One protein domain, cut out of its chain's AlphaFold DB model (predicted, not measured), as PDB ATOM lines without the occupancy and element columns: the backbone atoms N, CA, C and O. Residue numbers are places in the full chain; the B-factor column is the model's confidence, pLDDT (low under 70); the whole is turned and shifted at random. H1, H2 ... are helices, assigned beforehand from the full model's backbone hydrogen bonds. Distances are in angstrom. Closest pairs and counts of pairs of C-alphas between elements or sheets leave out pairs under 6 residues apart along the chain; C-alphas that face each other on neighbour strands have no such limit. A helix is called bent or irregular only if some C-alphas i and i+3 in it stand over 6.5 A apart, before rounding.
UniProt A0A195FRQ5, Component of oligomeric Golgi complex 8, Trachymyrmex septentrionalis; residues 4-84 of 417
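What this domain is: This is residues 4 to 84 of the 417 residues of the protein "Component of oligomeric Golgi complex 8" of Trachymyrmex septentrionalis (UniProt A0A195FRQ5). One long bent helix, H4, makes the length; H3 and H4 meet near their linked ends as a V, with H1 and H2 by H3, and residues 46 to 84 stick out. The 81 printed residues include four named helices, H1 to H4 in order, and no named strand: all helix. The whole is extended, radius of gyration of the C-alphas 21.1 A, spanning 65 by 28 by 20 A.

Where its parts are: Find C-alpha 39 at (16.094, 25.364, 63.230); H4 runs from there to C-alpha 84 at (43.886, 45.914, 7.582). Assigned as one helix by its hydrogen bonds, it is bent, C-alphas 66 and 69 being 7.0 A apart: arms H4a, residues 39 to 66, 40.6 A, and H4b, residues 69 to 84, 22.3 A. H4a is irregular: C-alphas 43 and 46 are 7.0 A apart. Look earlier for H1, residues 4 to 12, H2, residues 19 to 22, and H3, residues 25 to 35, 15.8 A.

How they stand to each other: H3 is close to H4a but not clearly touching, closest C-alphas Leu 34 and Leu 42, 7.4 A. H1 and H3 only just touch, with 3 pairs of C-alphas within 8 A, closest Thr 5 and Ser 32, 7.2 A. H4a has 22 of 24 O i to N i+4 pairs within hydrogen-bond range.

The domain as a whole: The printed part has no cut and no long link; pLDDT is under 70 in 25 residues.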
ATOM      1  N   GLU A   4       3.766  39.337  58.011       61.44
ATOM      2  CA  GLU A   4       4.767  38.390  58.502       61.44
ATOM      3  C   GLU A   4       6.145  38.588  57.846       61.44
ATOM      4  O   GLU A   4       7.161  38.519  58.531       61.44
ATOM      5  N   THR A   5       6.210  38.913  56.551       63.97
ATOM      6  CA  THR A   5       7.476  39.139  55.830       63.97
ATOM      7  C   THR A   5       8.170  40.421  56.294       63.97
ATOM      8  O   THR A   5       9.391  40.452  56.425       63.97
ATOM      9  N   GLU A   6       7.400  41.469  56.590       65.88
ATOM     10  CA  GLU A   6       7.915  42.755  57.081       65.88
ATOM     11  C   GLU A   6       8.455  42.637  58.518       65.88
ATOM     12  O   GLU A   6       9.523  43.164  58.837       65.88
ATOM     13  N   ASN A   7       7.788  41.842  59.362       64.88
ATOM     14  CA  ASN A   7       8.270  41.511  60.704       64.88
ATOM     15  C   ASN A   7       9.566  40.686  60.675       64.88
ATOM     16  O   ASN A   7      10.468  40.956  61.466       64.88
ATOM     17  N   VAL A   8       9.692  39.723  59.754       67.31
ATOM     18  CA  VAL A   8      10.920  38.926  59.577       67.31
ATOM     19  C   VAL A   8      12.081  39.790  59.070       67.31
ATOM     20  O   VAL A   8      13.195  39.664  59.575       67.31
ATOM     21  N   ILE A   9      11.835  40.716  58.137       67.56
ATOM     22  CA  ILE A   9      12.855  41.667  57.657       67.56
ATOM     23  C   ILE A   9      13.350  42.560  58.801       67.56
ATOM     24  O   ILE A   9      14.559  42.716  58.955       67.56
ATOM     25  N   ASN A  10      12.447  43.081  59.636       67.00
ATOM     26  CA  ASN A  10      12.813  43.897  60.799       67.00
ATOM     27  C   ASN A  10      13.569  43.101  61.879       67.00
ATOM     28  O   ASN A  10      14.365  43.679  62.616       67.00
ATOM     29  N   LEU A  11      13.340  41.784  61.970       67.44
ATOM     30  CA  LEU A  11      14.048  40.900  62.902       67.44
ATOM     31  C   LEU A  11      15.469  40.560  62.432       67.44
ATOM     32  O   LEU A  11      16.388  40.512  63.244       67.44
ATOM     33  N   ILE A  12      15.639  40.292  61.136       69.38
ATOM     34  CA  ILE A  12      16.917  39.851  60.556       69.38
ATOM     35  C   ILE A  12      17.809  41.051  60.193       69.38
ATOM     36  O   ILE A  12      19.028  40.975  60.335       69.38
ATOM     37  N   PHE A  13      17.220  42.173  59.769       73.81
ATOM     38  CA  PHE A  13      17.923  43.388  59.345       73.81
ATOM     39  C   PHE A  13      17.450  44.613  60.150       73.81
ATOM     40  O   PHE A  13      16.718  45.456  59.627       73.81
ATOM     41  N   PRO A  14      17.874  44.749  61.420       64.31
ATOM     42  CA  PRO A  14      17.396  45.805  62.318       64.31
ATOM     43  C   PRO A  14      17.783  47.233  61.888       64.31
ATOM     44  O   PRO A  14      17.150  48.191  62.320       64.31
ATOM     45  N   GLU A  15      18.786  47.393  61.018       65.25
ATOM     46  CA  GLU A  15      19.194  48.689  60.444       65.25
ATOM     47  C   GLU A  15      18.536  48.990  59.078       65.25
ATOM     48  O   GLU A  15      18.817  50.015  58.454       65.25
ATOM     49  N   GLY A  16      17.624  48.123  58.623       69.25
ATOM     50  CA  GLY A  16      16.934  48.229  57.338       69.25
ATOM     51  C   GLY A  16      17.659  47.533  56.179       69.25
ATOM     52  O   GLY A  16      18.823  47.152  56.265       69.25
ATOM     53  N   ILE A  17      16.942  47.347  55.065       74.94
ATOM     54  CA  ILE A  17      17.453  46.708  53.840       74.94
ATOM     55  C   ILE A  17      17.793  47.739  52.752       74.94
ATOM     56  O   ILE A  17      17.122  48.768  52.621       74.94
ATOM     57  N   SER A  18      18.812  47.440  51.938       73.12
ATOM     58  CA  SER A  18      19.237  48.268  50.795       73.12
ATOM     59  C   SER A  18      18.112  48.450  49.764       73.12
ATOM     60  O   SER A  18      17.377  47.506  49.474       73.12
ATOM     61  N   GLU A  19      18.002  49.637  49.152       69.69
ATOM     62  CA  GLU A  19      16.984  49.923  48.123       69.69
ATOM     63  C   GLU A  19      17.063  48.977  46.917       69.69
ATOM     64  O   GLU A  19      16.035  48.549  46.404       69.69
ATOM     65  N   SER A  20      18.270  48.546  46.544       68.00
ATOM     66  CA  SER A  20      18.488  47.583  45.453       68.00
ATOM     67  C   SER A  20      17.857  46.203  45.695       68.00
ATOM     68  O   SER A  20      17.570  45.472  44.748       68.00
ATOM     69  N   TRP A  21      17.626  45.828  46.956       72.56
ATOM     70  CA  TRP A  21      16.985  44.560  47.319       72.56
ATOM     71  C   TRP A  21      15.468  44.693  47.385       72.56
ATOM     72  O   TRP A  21      14.760  43.714  47.153       72.56
ATOM     73  N   LYS A  22      14.967  45.912  47.630       69.19
ATOM     74  CA  LYS A  22      13.530  46.192  47.696       69.19
ATOM     75  C   LYS A  22      12.826  45.960  46.362       69.19
ATOM     76  O   LYS A  22      11.640  45.643  46.372       69.19
ATOM     77  N   GLU A  23      13.547  46.092  45.250       68.31
ATOM     78  CA  GLU A  23      13.022  45.907  43.892       68.31
ATOM     79  C   GLU A  23      13.300  44.510  43.308       68.31
ATOM     80  O   GLU A  23      12.781  44.177  42.244       68.31
ATOM     81  N   ASN A  24      14.091  43.666  43.983       76.88
ATOM     82  CA  ASN A  24      14.476  42.362  43.447       76.88
ATOM     83  C   ASN A  24      13.461  41.268  43.844       76.88
ATOM     84  O   ASN A  24      13.410  40.875  45.011       76.88
ATOM     85  N   PRO A  25      12.685  40.701  42.902       75.94
ATOM     86  CA  PRO A  25      11.677  39.688  43.220       75.94
ATOM     87  C   PRO A  25      12.281  38.394  43.791       75.94
ATOM     88  O   PRO A  25      11.638  37.728  44.602       75.94
ATOM     89  N   ASN A  26      13.530  38.067  43.442       80.06
ATOM     90  CA  ASN A  26      14.211  36.868  43.941       80.06
ATOM     91  C   ASN A  26      14.570  36.988  45.430       80.06
ATOM     92  O   ASN A  26      14.617  35.979  46.131       80.06
ATOM     93  N   PHE A  27      14.781  38.214  45.926       80.50
ATOM     94  CA  PHE A  27      15.066  38.464  47.340       80.50
ATOM     95  C   PHE A  27      13.878  38.054  48.214       80.50
ATOM     96  O   PHE A  27      14.037  37.274  49.150       80.50
ATOM     97  N   TYR A  28      12.668  38.493  47.860       76.56
ATOM     98  CA  TYR A  28      11.460  38.143  48.611       76.56
ATOM     99  C   TYR A  28      11.104  36.657  48.502       76.56
ATOM    100  O   TYR A  28      10.652  36.066  49.481       76.56
ATOM    101  N   GLN A  29      11.347  36.029  47.345       79.44
ATOM    102  CA  GLN A  29      11.169  34.581  47.182       79.44
ATOM    103  C   GLN A  29      12.111  33.785  48.093       79.44
ATOM    104  O   GLN A  29      11.690  32.817  48.725       79.44
ATOM    105  N   TYR A  30      13.369  34.210  48.206       79.94
ATOM    106  CA  TYR A  30      14.337  33.565  49.085       79.94
ATOM    107  C   TYR A  30      14.028  33.815  50.570       79.94
ATOM    108  O   TYR A  30      14.137  32.908  51.387       79.94
ATOM    109  N   LEU A  31      13.546  35.010  50.917       75.56
ATOM    110  CA  LEU A  31      13.151  35.358  52.284       75.56
ATOM    111  C   LEU A  31      11.915  34.567  52.749       75.56
ATOM    112  O   LEU A  31      11.862  34.113  53.890       75.56
ATOM    113  N   SER A  32      10.961  34.322  51.845       75.06
ATOM    114  CA  SER A  32       9.839  33.405  52.084       75.06
ATOM    115  C   SER A  32      10.310  31.959  52.276       75.06
ATOM    116  O   SER A  32       9.817  31.267  53.165       75.06
ATOM    117  N   LYS A  33      11.310  31.517  51.502       77.25
ATOM    118  CA  LYS A  33      11.922  30.189  51.642       77.25
ATOM    119  C   LYS A  33      12.639  30.026  52.991       77.25
ATOM    120  O   LYS A  33      12.444  29.006  53.641       77.25
ATOM    121  N   LEU A  34      13.383  31.042  53.439       73.44
ATOM    122  CA  LEU A  34      14.039  31.082  54.757       73.44
ATOM    123  C   LEU A  34      13.037  31.020  55.917       73.44
ATOM    124  O   LEU A  34      13.292  30.346  56.911       73.44
ATOM    125  N   GLY A  35      11.888  31.690  55.788       70.81
ATOM    126  CA  GLY A  35      10.818  31.642  56.790       70.81
ATOM    127  C   GLY A  35      10.160  30.263  56.939       70.81
ATOM    128  O   GLY A  35       9.514  30.008  57.951       70.81
ATOM    129  N   GLY A  36      10.325  29.374  55.954       73.88
ATOM    130  CA  GLY A  36       9.819  27.999  55.972       73.88
ATOM    131  C   GLY A  36      10.816  26.950  56.476       73.88
ATOM    132  O   GLY A  36      10.482  25.765  56.464       73.88
ATOM    133  N   PHE A  37      12.026  27.349  56.875       79.62
ATOM    134  CA  PHE A  37      13.059  26.431  57.359       79.62
ATOM    135  C   PHE A  37      12.896  26.114  58.847       79.62
ATOM    136  O   PHE A  37      12.514  26.966  59.651       79.62
ATOM    137  N   ASP A  38      13.228  24.881  59.225       77.44
ATOM    138  CA  ASP A  38      13.373  24.514  60.631       77.44
ATOM    139  C   ASP A  38      14.731  24.976  61.202       77.44
ATOM    140  O   ASP A  38      15.615  25.461  60.492       77.44
ATOM    141  N   VAL A  39      14.896  24.869  62.524       74.00
ATOM    142  CA  VAL A  39      16.094  25.364  63.230       74.00
ATOM    143  C   VAL A  39      17.375  24.660  62.759       74.00
ATOM    144  O   VAL A  39      18.430  25.291  62.707       74.00
ATOM    145  N   ASP A  40      17.300  23.378  62.387       76.88
ATOM    146  CA  ASP A  40      18.461  22.623  61.903       76.88
ATOM    147  C   ASP A  40      18.851  23.062  60.480       76.88
ATOM    148  O   ASP A  40      20.033  23.260  60.198       76.88
ATOM    149  N   GLN A  41      17.871  23.323  59.610       76.50
ATOM    150  CA  GLN A  41      18.078  23.870  58.266       76.50
ATOM    151  C   GLN A  41      18.630  25.300  58.298       76.50
ATOM    152  O   GLN A  41      19.615  25.586  57.619       76.50
ATOM    153  N   LEU A  42      18.082  26.178  59.145       75.44
ATOM    154  CA  LEU A  42      18.595  27.542  59.338       75.44
ATOM    155  C   LEU A  42      20.029  27.562  59.874       75.44
ATOM    156  O   LEU A  42      20.793  28.461  59.532       75.44
ATOM    157  N   SER A  43      20.412  26.573  60.689       74.94
ATOM    158  CA  SER A  43      21.777  26.479  61.218       74.94
ATOM    159  C   SER A  43      22.819  26.092  60.163       74.94
ATOM    160  O   SER A  43      23.980  26.462  60.301       74.94
ATOM    161  N   LYS A  44      22.403  25.392  59.096       83.25
ATOM    162  CA  LYS A  44      23.268  24.905  58.003       83.25
ATOM    163  C   LYS A  44      23.233  25.792  56.757       83.25
ATOM    164  O   LYS A  44      24.121  25.693  55.916       83.25
ATOM    165  N   GLU A  45      22.239  26.670  56.635       80.88
ATOM    166  CA  GLU A  45      22.103  27.576  55.489       80.88
ATOM    167  C   GLU A  45      23.296  28.540  55.297       80.88
ATOM    168  O   GLU A  45      23.683  28.759  54.149       80.88
ATOM    169  N   PRO A  46      23.948  29.084  56.349       79.81
ATOM    170  CA  PRO A  46      25.150  29.904  56.179       79.81
ATOM    171  C   PRO A  46      26.307  29.131  55.538       79.81
ATOM    172  O   PRO A  46      27.000  29.670  54.673       79.81
ATOM    173  N   ASP A  47      26.489  27.866  55.930       81.25
ATOM    174  CA  ASP A  47      27.515  26.987  55.367       81.25
ATOM    175  C   ASP A  47      27.170  26.626  53.915       81.25
ATOM    176  O   ASP A  47      28.020  26.745  53.036       81.25
ATOM    177  N   HIS A  48      25.901  26.314  53.626       84.19
ATOM    178  CA  HIS A  48      25.424  26.059  52.264       84.19
ATOM    179  C   HIS A  48      25.605  27.275  51.339       84.19
ATOM    180  O   HIS A  48      26.106  27.141  50.224       84.19
ATOM    181  N   LEU A  49      25.254  28.479  51.800       83.19
ATOM    182  CA  LEU A  49      25.465  29.727  51.061       83.19
ATOM    183  C   LEU A  49      26.950  30.028  50.846       83.19
ATOM    184  O   LEU A  49      27.328  30.549  49.796       83.19
ATOM    185  N   SER A  50      27.797  29.718  51.830       79.94
ATOM    186  CA  SER A  50      29.251  29.831  51.700       79.94
ATOM    187  C   SER A  50      29.774  28.882  50.620       79.94
ATOM    188  O   SER A  50      30.528  29.304  49.742       79.94
ATOM    189  N   ASP A  51      29.314  27.631  50.621       85.88
ATOM    190  CA  ASP A  51      29.697  26.618  49.640       85.88
ATOM    191  C   ASP A  51      29.197  26.951  48.230       85.88
ATOM    192  O   ASP A  51      29.967  26.877  47.272       85.88
ATOM    193  N   GLU A  52      27.951  27.405  48.084       84.56
ATOM    194  CA  GLU A  52      27.386  27.833  46.801       84.56
ATOM    195  C   GLU A  52      28.106  29.077  46.268       84.56
ATOM    196  O   GLU A  52      28.510  29.121  45.103       84.56
ATOM    197  N   LYS A  53      28.378  30.062  47.132       79.19
ATOM    198  CA  LYS A  53      29.189  31.234  46.782       79.19
ATOM    199  C   LYS A  53      30.588  30.820  46.326       79.19
ATOM    200  O   LYS A  53      31.073  31.343  45.322       79.19
ATOM    201  N   ASN A  54      31.234  29.891  47.029       82.62
ATOM    202  CA  ASN A  54      32.556  29.378  46.670       82.62
ATOM    203  C   ASN A  54      32.518  28.606  45.342       82.62
ATOM    204  O   ASN A  54      33.404  28.791  44.508       82.62
ATOM    205  N   ALA A  55      31.473  27.814  45.095       84.81
ATOM    206  CA  ALA A  55      31.272  27.093  43.842       84.81
ATOM    207  C   ALA A  55      31.033  28.045  42.659       84.81
ATOM    208  O   ALA A  55      31.623  27.868  41.589       84.81
ATOM    209  N   VAL A  56      30.228  29.096  42.845       81.25
ATOM    210  CA  VAL A  56      29.997  30.140  41.836       81.25
ATOM    211  C   VAL A  56      31.276  30.936  41.582       81.25
ATOM    212  O   VAL A  56      31.618  31.175  40.422       81.25
ATOM    213  N   LEU A  57      32.035  31.288  42.624       76.56
ATOM    214  CA  LEU A  57      33.338  31.950  42.493       76.56
ATOM    215  C   LEU A  57      34.334  31.092  41.712       76.56
ATOM    216  O   LEU A  57      34.954  31.590  40.775       76.56
ATOM    217  N   GLN A  58      34.448  29.803  42.036       80.62
ATOM    218  CA  GLN A  58      35.324  28.878  41.316       80.62
ATOM    219  C   GLN A  58      34.881  28.680  39.865       80.62
ATOM    220  O   GLN A  58      35.718  28.677  38.963       80.62
ATOM    221  N   THR A  59      33.576  28.564  39.611       80.75
ATOM    222  CA  THR A  59      33.025  28.427  38.253       80.75
ATOM    223  C   THR A  59      33.284  29.684  37.428       80.75
ATOM    224  O   THR A  59      33.735  29.593  36.287       80.75
ATOM    225  N   THR A  60      33.089  30.859  38.027       75.75
ATOM    226  CA  THR A  60      33.361  32.155  37.394       75.75
ATOM    227  C   THR A  60      34.853  32.321  37.116       75.75
ATOM    228  O   THR A  60      35.229  32.655  35.996       75.75
ATOM    229  N   GLN A  61      35.726  31.999  38.076       74.44
ATOM    230  CA  GLN A  61      37.178  32.006  37.869       74.44
ATOM    231  C   GLN A  61      37.598  31.044  36.757       74.44
ATOM    232  O   GLN A  61      38.404  31.412  35.907       74.44
ATOM    233  N   LYS A  62      37.033  29.834  36.713       77.06
ATOM    234  CA  LYS A  62      37.344  28.836  35.686       77.06
ATOM    235  C   LYS A  62      36.876  29.278  34.301       77.06
ATOM    236  O   LYS A  62      37.620  29.108  33.340       77.06
ATOM    237  N   LEU A  63      35.692  29.884  34.189       73.00
ATOM    238  CA  LEU A  63      35.185  30.465  32.940       73.00
ATOM    239  C   LEU A  63      36.060  31.623  32.453       73.00
ATOM    240  O   LEU A  63      36.375  31.683  31.266       73.00
ATOM    241  N   VAL A  64      36.490  32.501  33.362       68.69
ATOM    242  CA  VAL A  64      37.402  33.606  33.044       68.69
ATOM    243  C   VAL A  64      38.756  33.066  32.592       68.69
ATOM    244  O   VAL A  64      39.214  33.442  31.522       68.69
ATOM    245  N   PHE A  65      39.363  32.118  33.314       70.00
ATOM    246  CA  PHE A  65      40.642  31.513  32.918       70.00
ATOM    247  C   PHE A  65      40.565  30.748  31.592       70.00
ATOM    248  O   PHE A  65      41.487  30.830  30.784       70.00
ATOM    249  N   THR A  66      39.471  30.021  31.349       70.88
ATOM    250  CA  THR A  66      39.290  29.240  30.113       70.88
ATOM    251  C   THR A  66      39.146  30.154  28.897       70.88
ATOM    252  O   THR A  66      39.666  29.839  27.830       70.88
ATOM    253  N   ASN A  67      38.487  31.305  29.059       65.06
ATOM    254  CA  ASN A  67      38.220  32.236  27.965       65.06
ATOM    255  C   ASN A  67      39.194  33.420  27.893       65.06
ATOM    256  O   ASN A  67      39.142  34.168  26.922       65.06
ATOM    257  N   TYR A  68      40.097  33.589  28.864       69.50
ATOM    258  CA  TYR A  68      41.073  34.685  28.890       69.50
ATOM    259  C   TYR A  68      41.944  34.692  27.632       69.50
ATOM    260  O   TYR A  68      42.055  35.711  26.959       69.50
ATOM    261  N   LYS A  69      42.468  33.521  27.249       64.94
ATOM    262  CA  LYS A  69      43.282  33.370  26.036       64.94
ATOM    263  C   LYS A  69      42.478  33.670  24.766       64.94
ATOM    264  O   LYS A  69      43.011  34.236  23.824       64.94
ATOM    265  N   THR A  70      41.188  33.332  24.751       63.50
ATOM    266  CA  THR A  70      40.274  33.654  23.645       63.50
ATOM    267  C   THR A  70      39.999  35.155  23.563       63.50
ATOM    268  O   THR A  70      39.962  35.694  22.467       63.50
ATOM    269  N   LEU A  71      39.839  35.844  24.697       64.88
ATOM    270  CA  LEU A  71      39.655  37.298  24.747       64.88
ATOM    271  C   LEU A  71      40.915  38.048  24.295       64.88
ATOM    272  O   LEU A  71      40.802  38.982  23.509       64.88
ATOM    273  N   GLU A  72      42.095  37.600  24.727       64.88
ATOM    274  CA  GLU A  72      43.391  38.149  24.309       64.88
ATOM    275  C   GLU A  72      43.617  37.956  22.798       64.88
ATOM    276  O   GLU A  72      43.925  38.911  22.087       64.88
ATOM    277  N   ILE A  73      43.324  36.758  22.273       66.00
ATOM    278  CA  ILE A  73      43.354  36.475  20.830       66.00
ATOM    279  C   ILE A  73      42.319  37.324  20.074       66.00
ATOM    280  O   ILE A  73      42.629  37.858  19.017       66.00
ATOM    281  N   CYS A  74      41.096  37.485  20.589       66.69
ATOM    282  CA  CYS A  74      40.083  38.349  19.972       66.69
ATOM    283  C   CYS A  74      40.529  39.818  19.927       66.69
ATOM    284  O   CYS A  74      40.242  40.509  18.951       66.69
ATOM    285  N   GLU A  75      41.236  40.303  20.949       70.00
ATOM    286  CA  GLU A  75      41.792  41.656  20.974       70.00
ATOM    287  C   GLU A  75      42.932  41.821  19.955       70.00
ATOM    288  O   GLU A  75      42.974  42.818  19.232       70.00
ATOM    289  N   GLU A  76      43.821  40.830  19.833       71.69
ATOM    290  CA  GLU A  76      44.866  40.802  18.801       71.69
ATOM    291  C   GLU A  76      44.287  40.707  17.381       71.69
ATOM    292  O   GLU A  76      44.720  41.442  16.491       71.69
ATOM    293  N   ILE A  77      43.260  39.878  17.166       73.44
ATOM    294  CA  ILE A  77      42.545  39.769  15.885       73.44
ATOM    295  C   ILE A  77      41.839  41.088  15.547       73.44
ATOM    296  O   ILE A  77      41.902  41.527  14.400       73.44
ATOM    297  N   ASN A  78      41.215  41.759  16.520       74.62
ATOM    298  CA  ASN A  78      40.601  43.073  16.301       74.62
ATOM    299  C   ASN A  78      41.637  44.146  15.959       74.62
ATOM    300  O   ASN A  78      41.386  44.972  15.082       74.62
ATOM    301  N   LYS A  79      42.810  44.133  16.605       76.62
ATOM    302  CA  LYS A  79      43.925  45.017  16.233       76.62
ATOM    303  C   LYS A  79      44.351  44.748  14.792       76.62
ATOM    304  O   LYS A  79      44.442  45.692  14.015       76.62
ATOM    305  N   LEU A  80      44.530  43.482  14.410       76.56
ATOM    306  CA  LEU A  80      44.886  43.096  13.043       76.56
ATOM    307  C   LEU A  80      43.821  43.528  12.018       76.56
ATOM    308  O   LEU A  80      44.169  44.082  10.980       76.56
ATOM    309  N   TYR A  81      42.534  43.347  12.323       79.38
ATOM    310  CA  TYR A  81      41.429  43.790  11.469       79.38
ATOM    311  C   TYR A  81      41.394  45.318  11.320       79.38
ATOM    312  O   TYR A  81      41.210  45.830  10.219       79.38
ATOM    313  N   CYS A  82      41.643  46.052  12.407       81.00
ATOM    314  CA  CYS A  82      41.767  47.507  12.388       81.00
ATOM    315  C   CYS A  82      42.944  47.960  11.510       81.00
ATOM    316  O   CYS A  82      42.769  48.832  10.664       81.00
ATOM    317  N   PHE A  83      44.115  47.321  11.629       82.38
ATOM    318  CA  PHE A  83      45.261  47.603  10.760       82.38
ATOM    319  C   PHE A  83      44.949  47.341   9.286       82.38
ATOM    320  O   PHE A  83      45.264  48.182   8.452       82.38
ATOM    321  N   ILE A  84      44.294  46.223   8.960       84.69
ATOM    322  CA  ILE A  84      43.886  45.914   7.582       84.69
ATOM    323  C   ILE A  84      42.903  46.968   7.058       84.69
ATOM    324  O   ILE A  84      43.066  47.448   5.939       84.69
TER     325      ILE A  84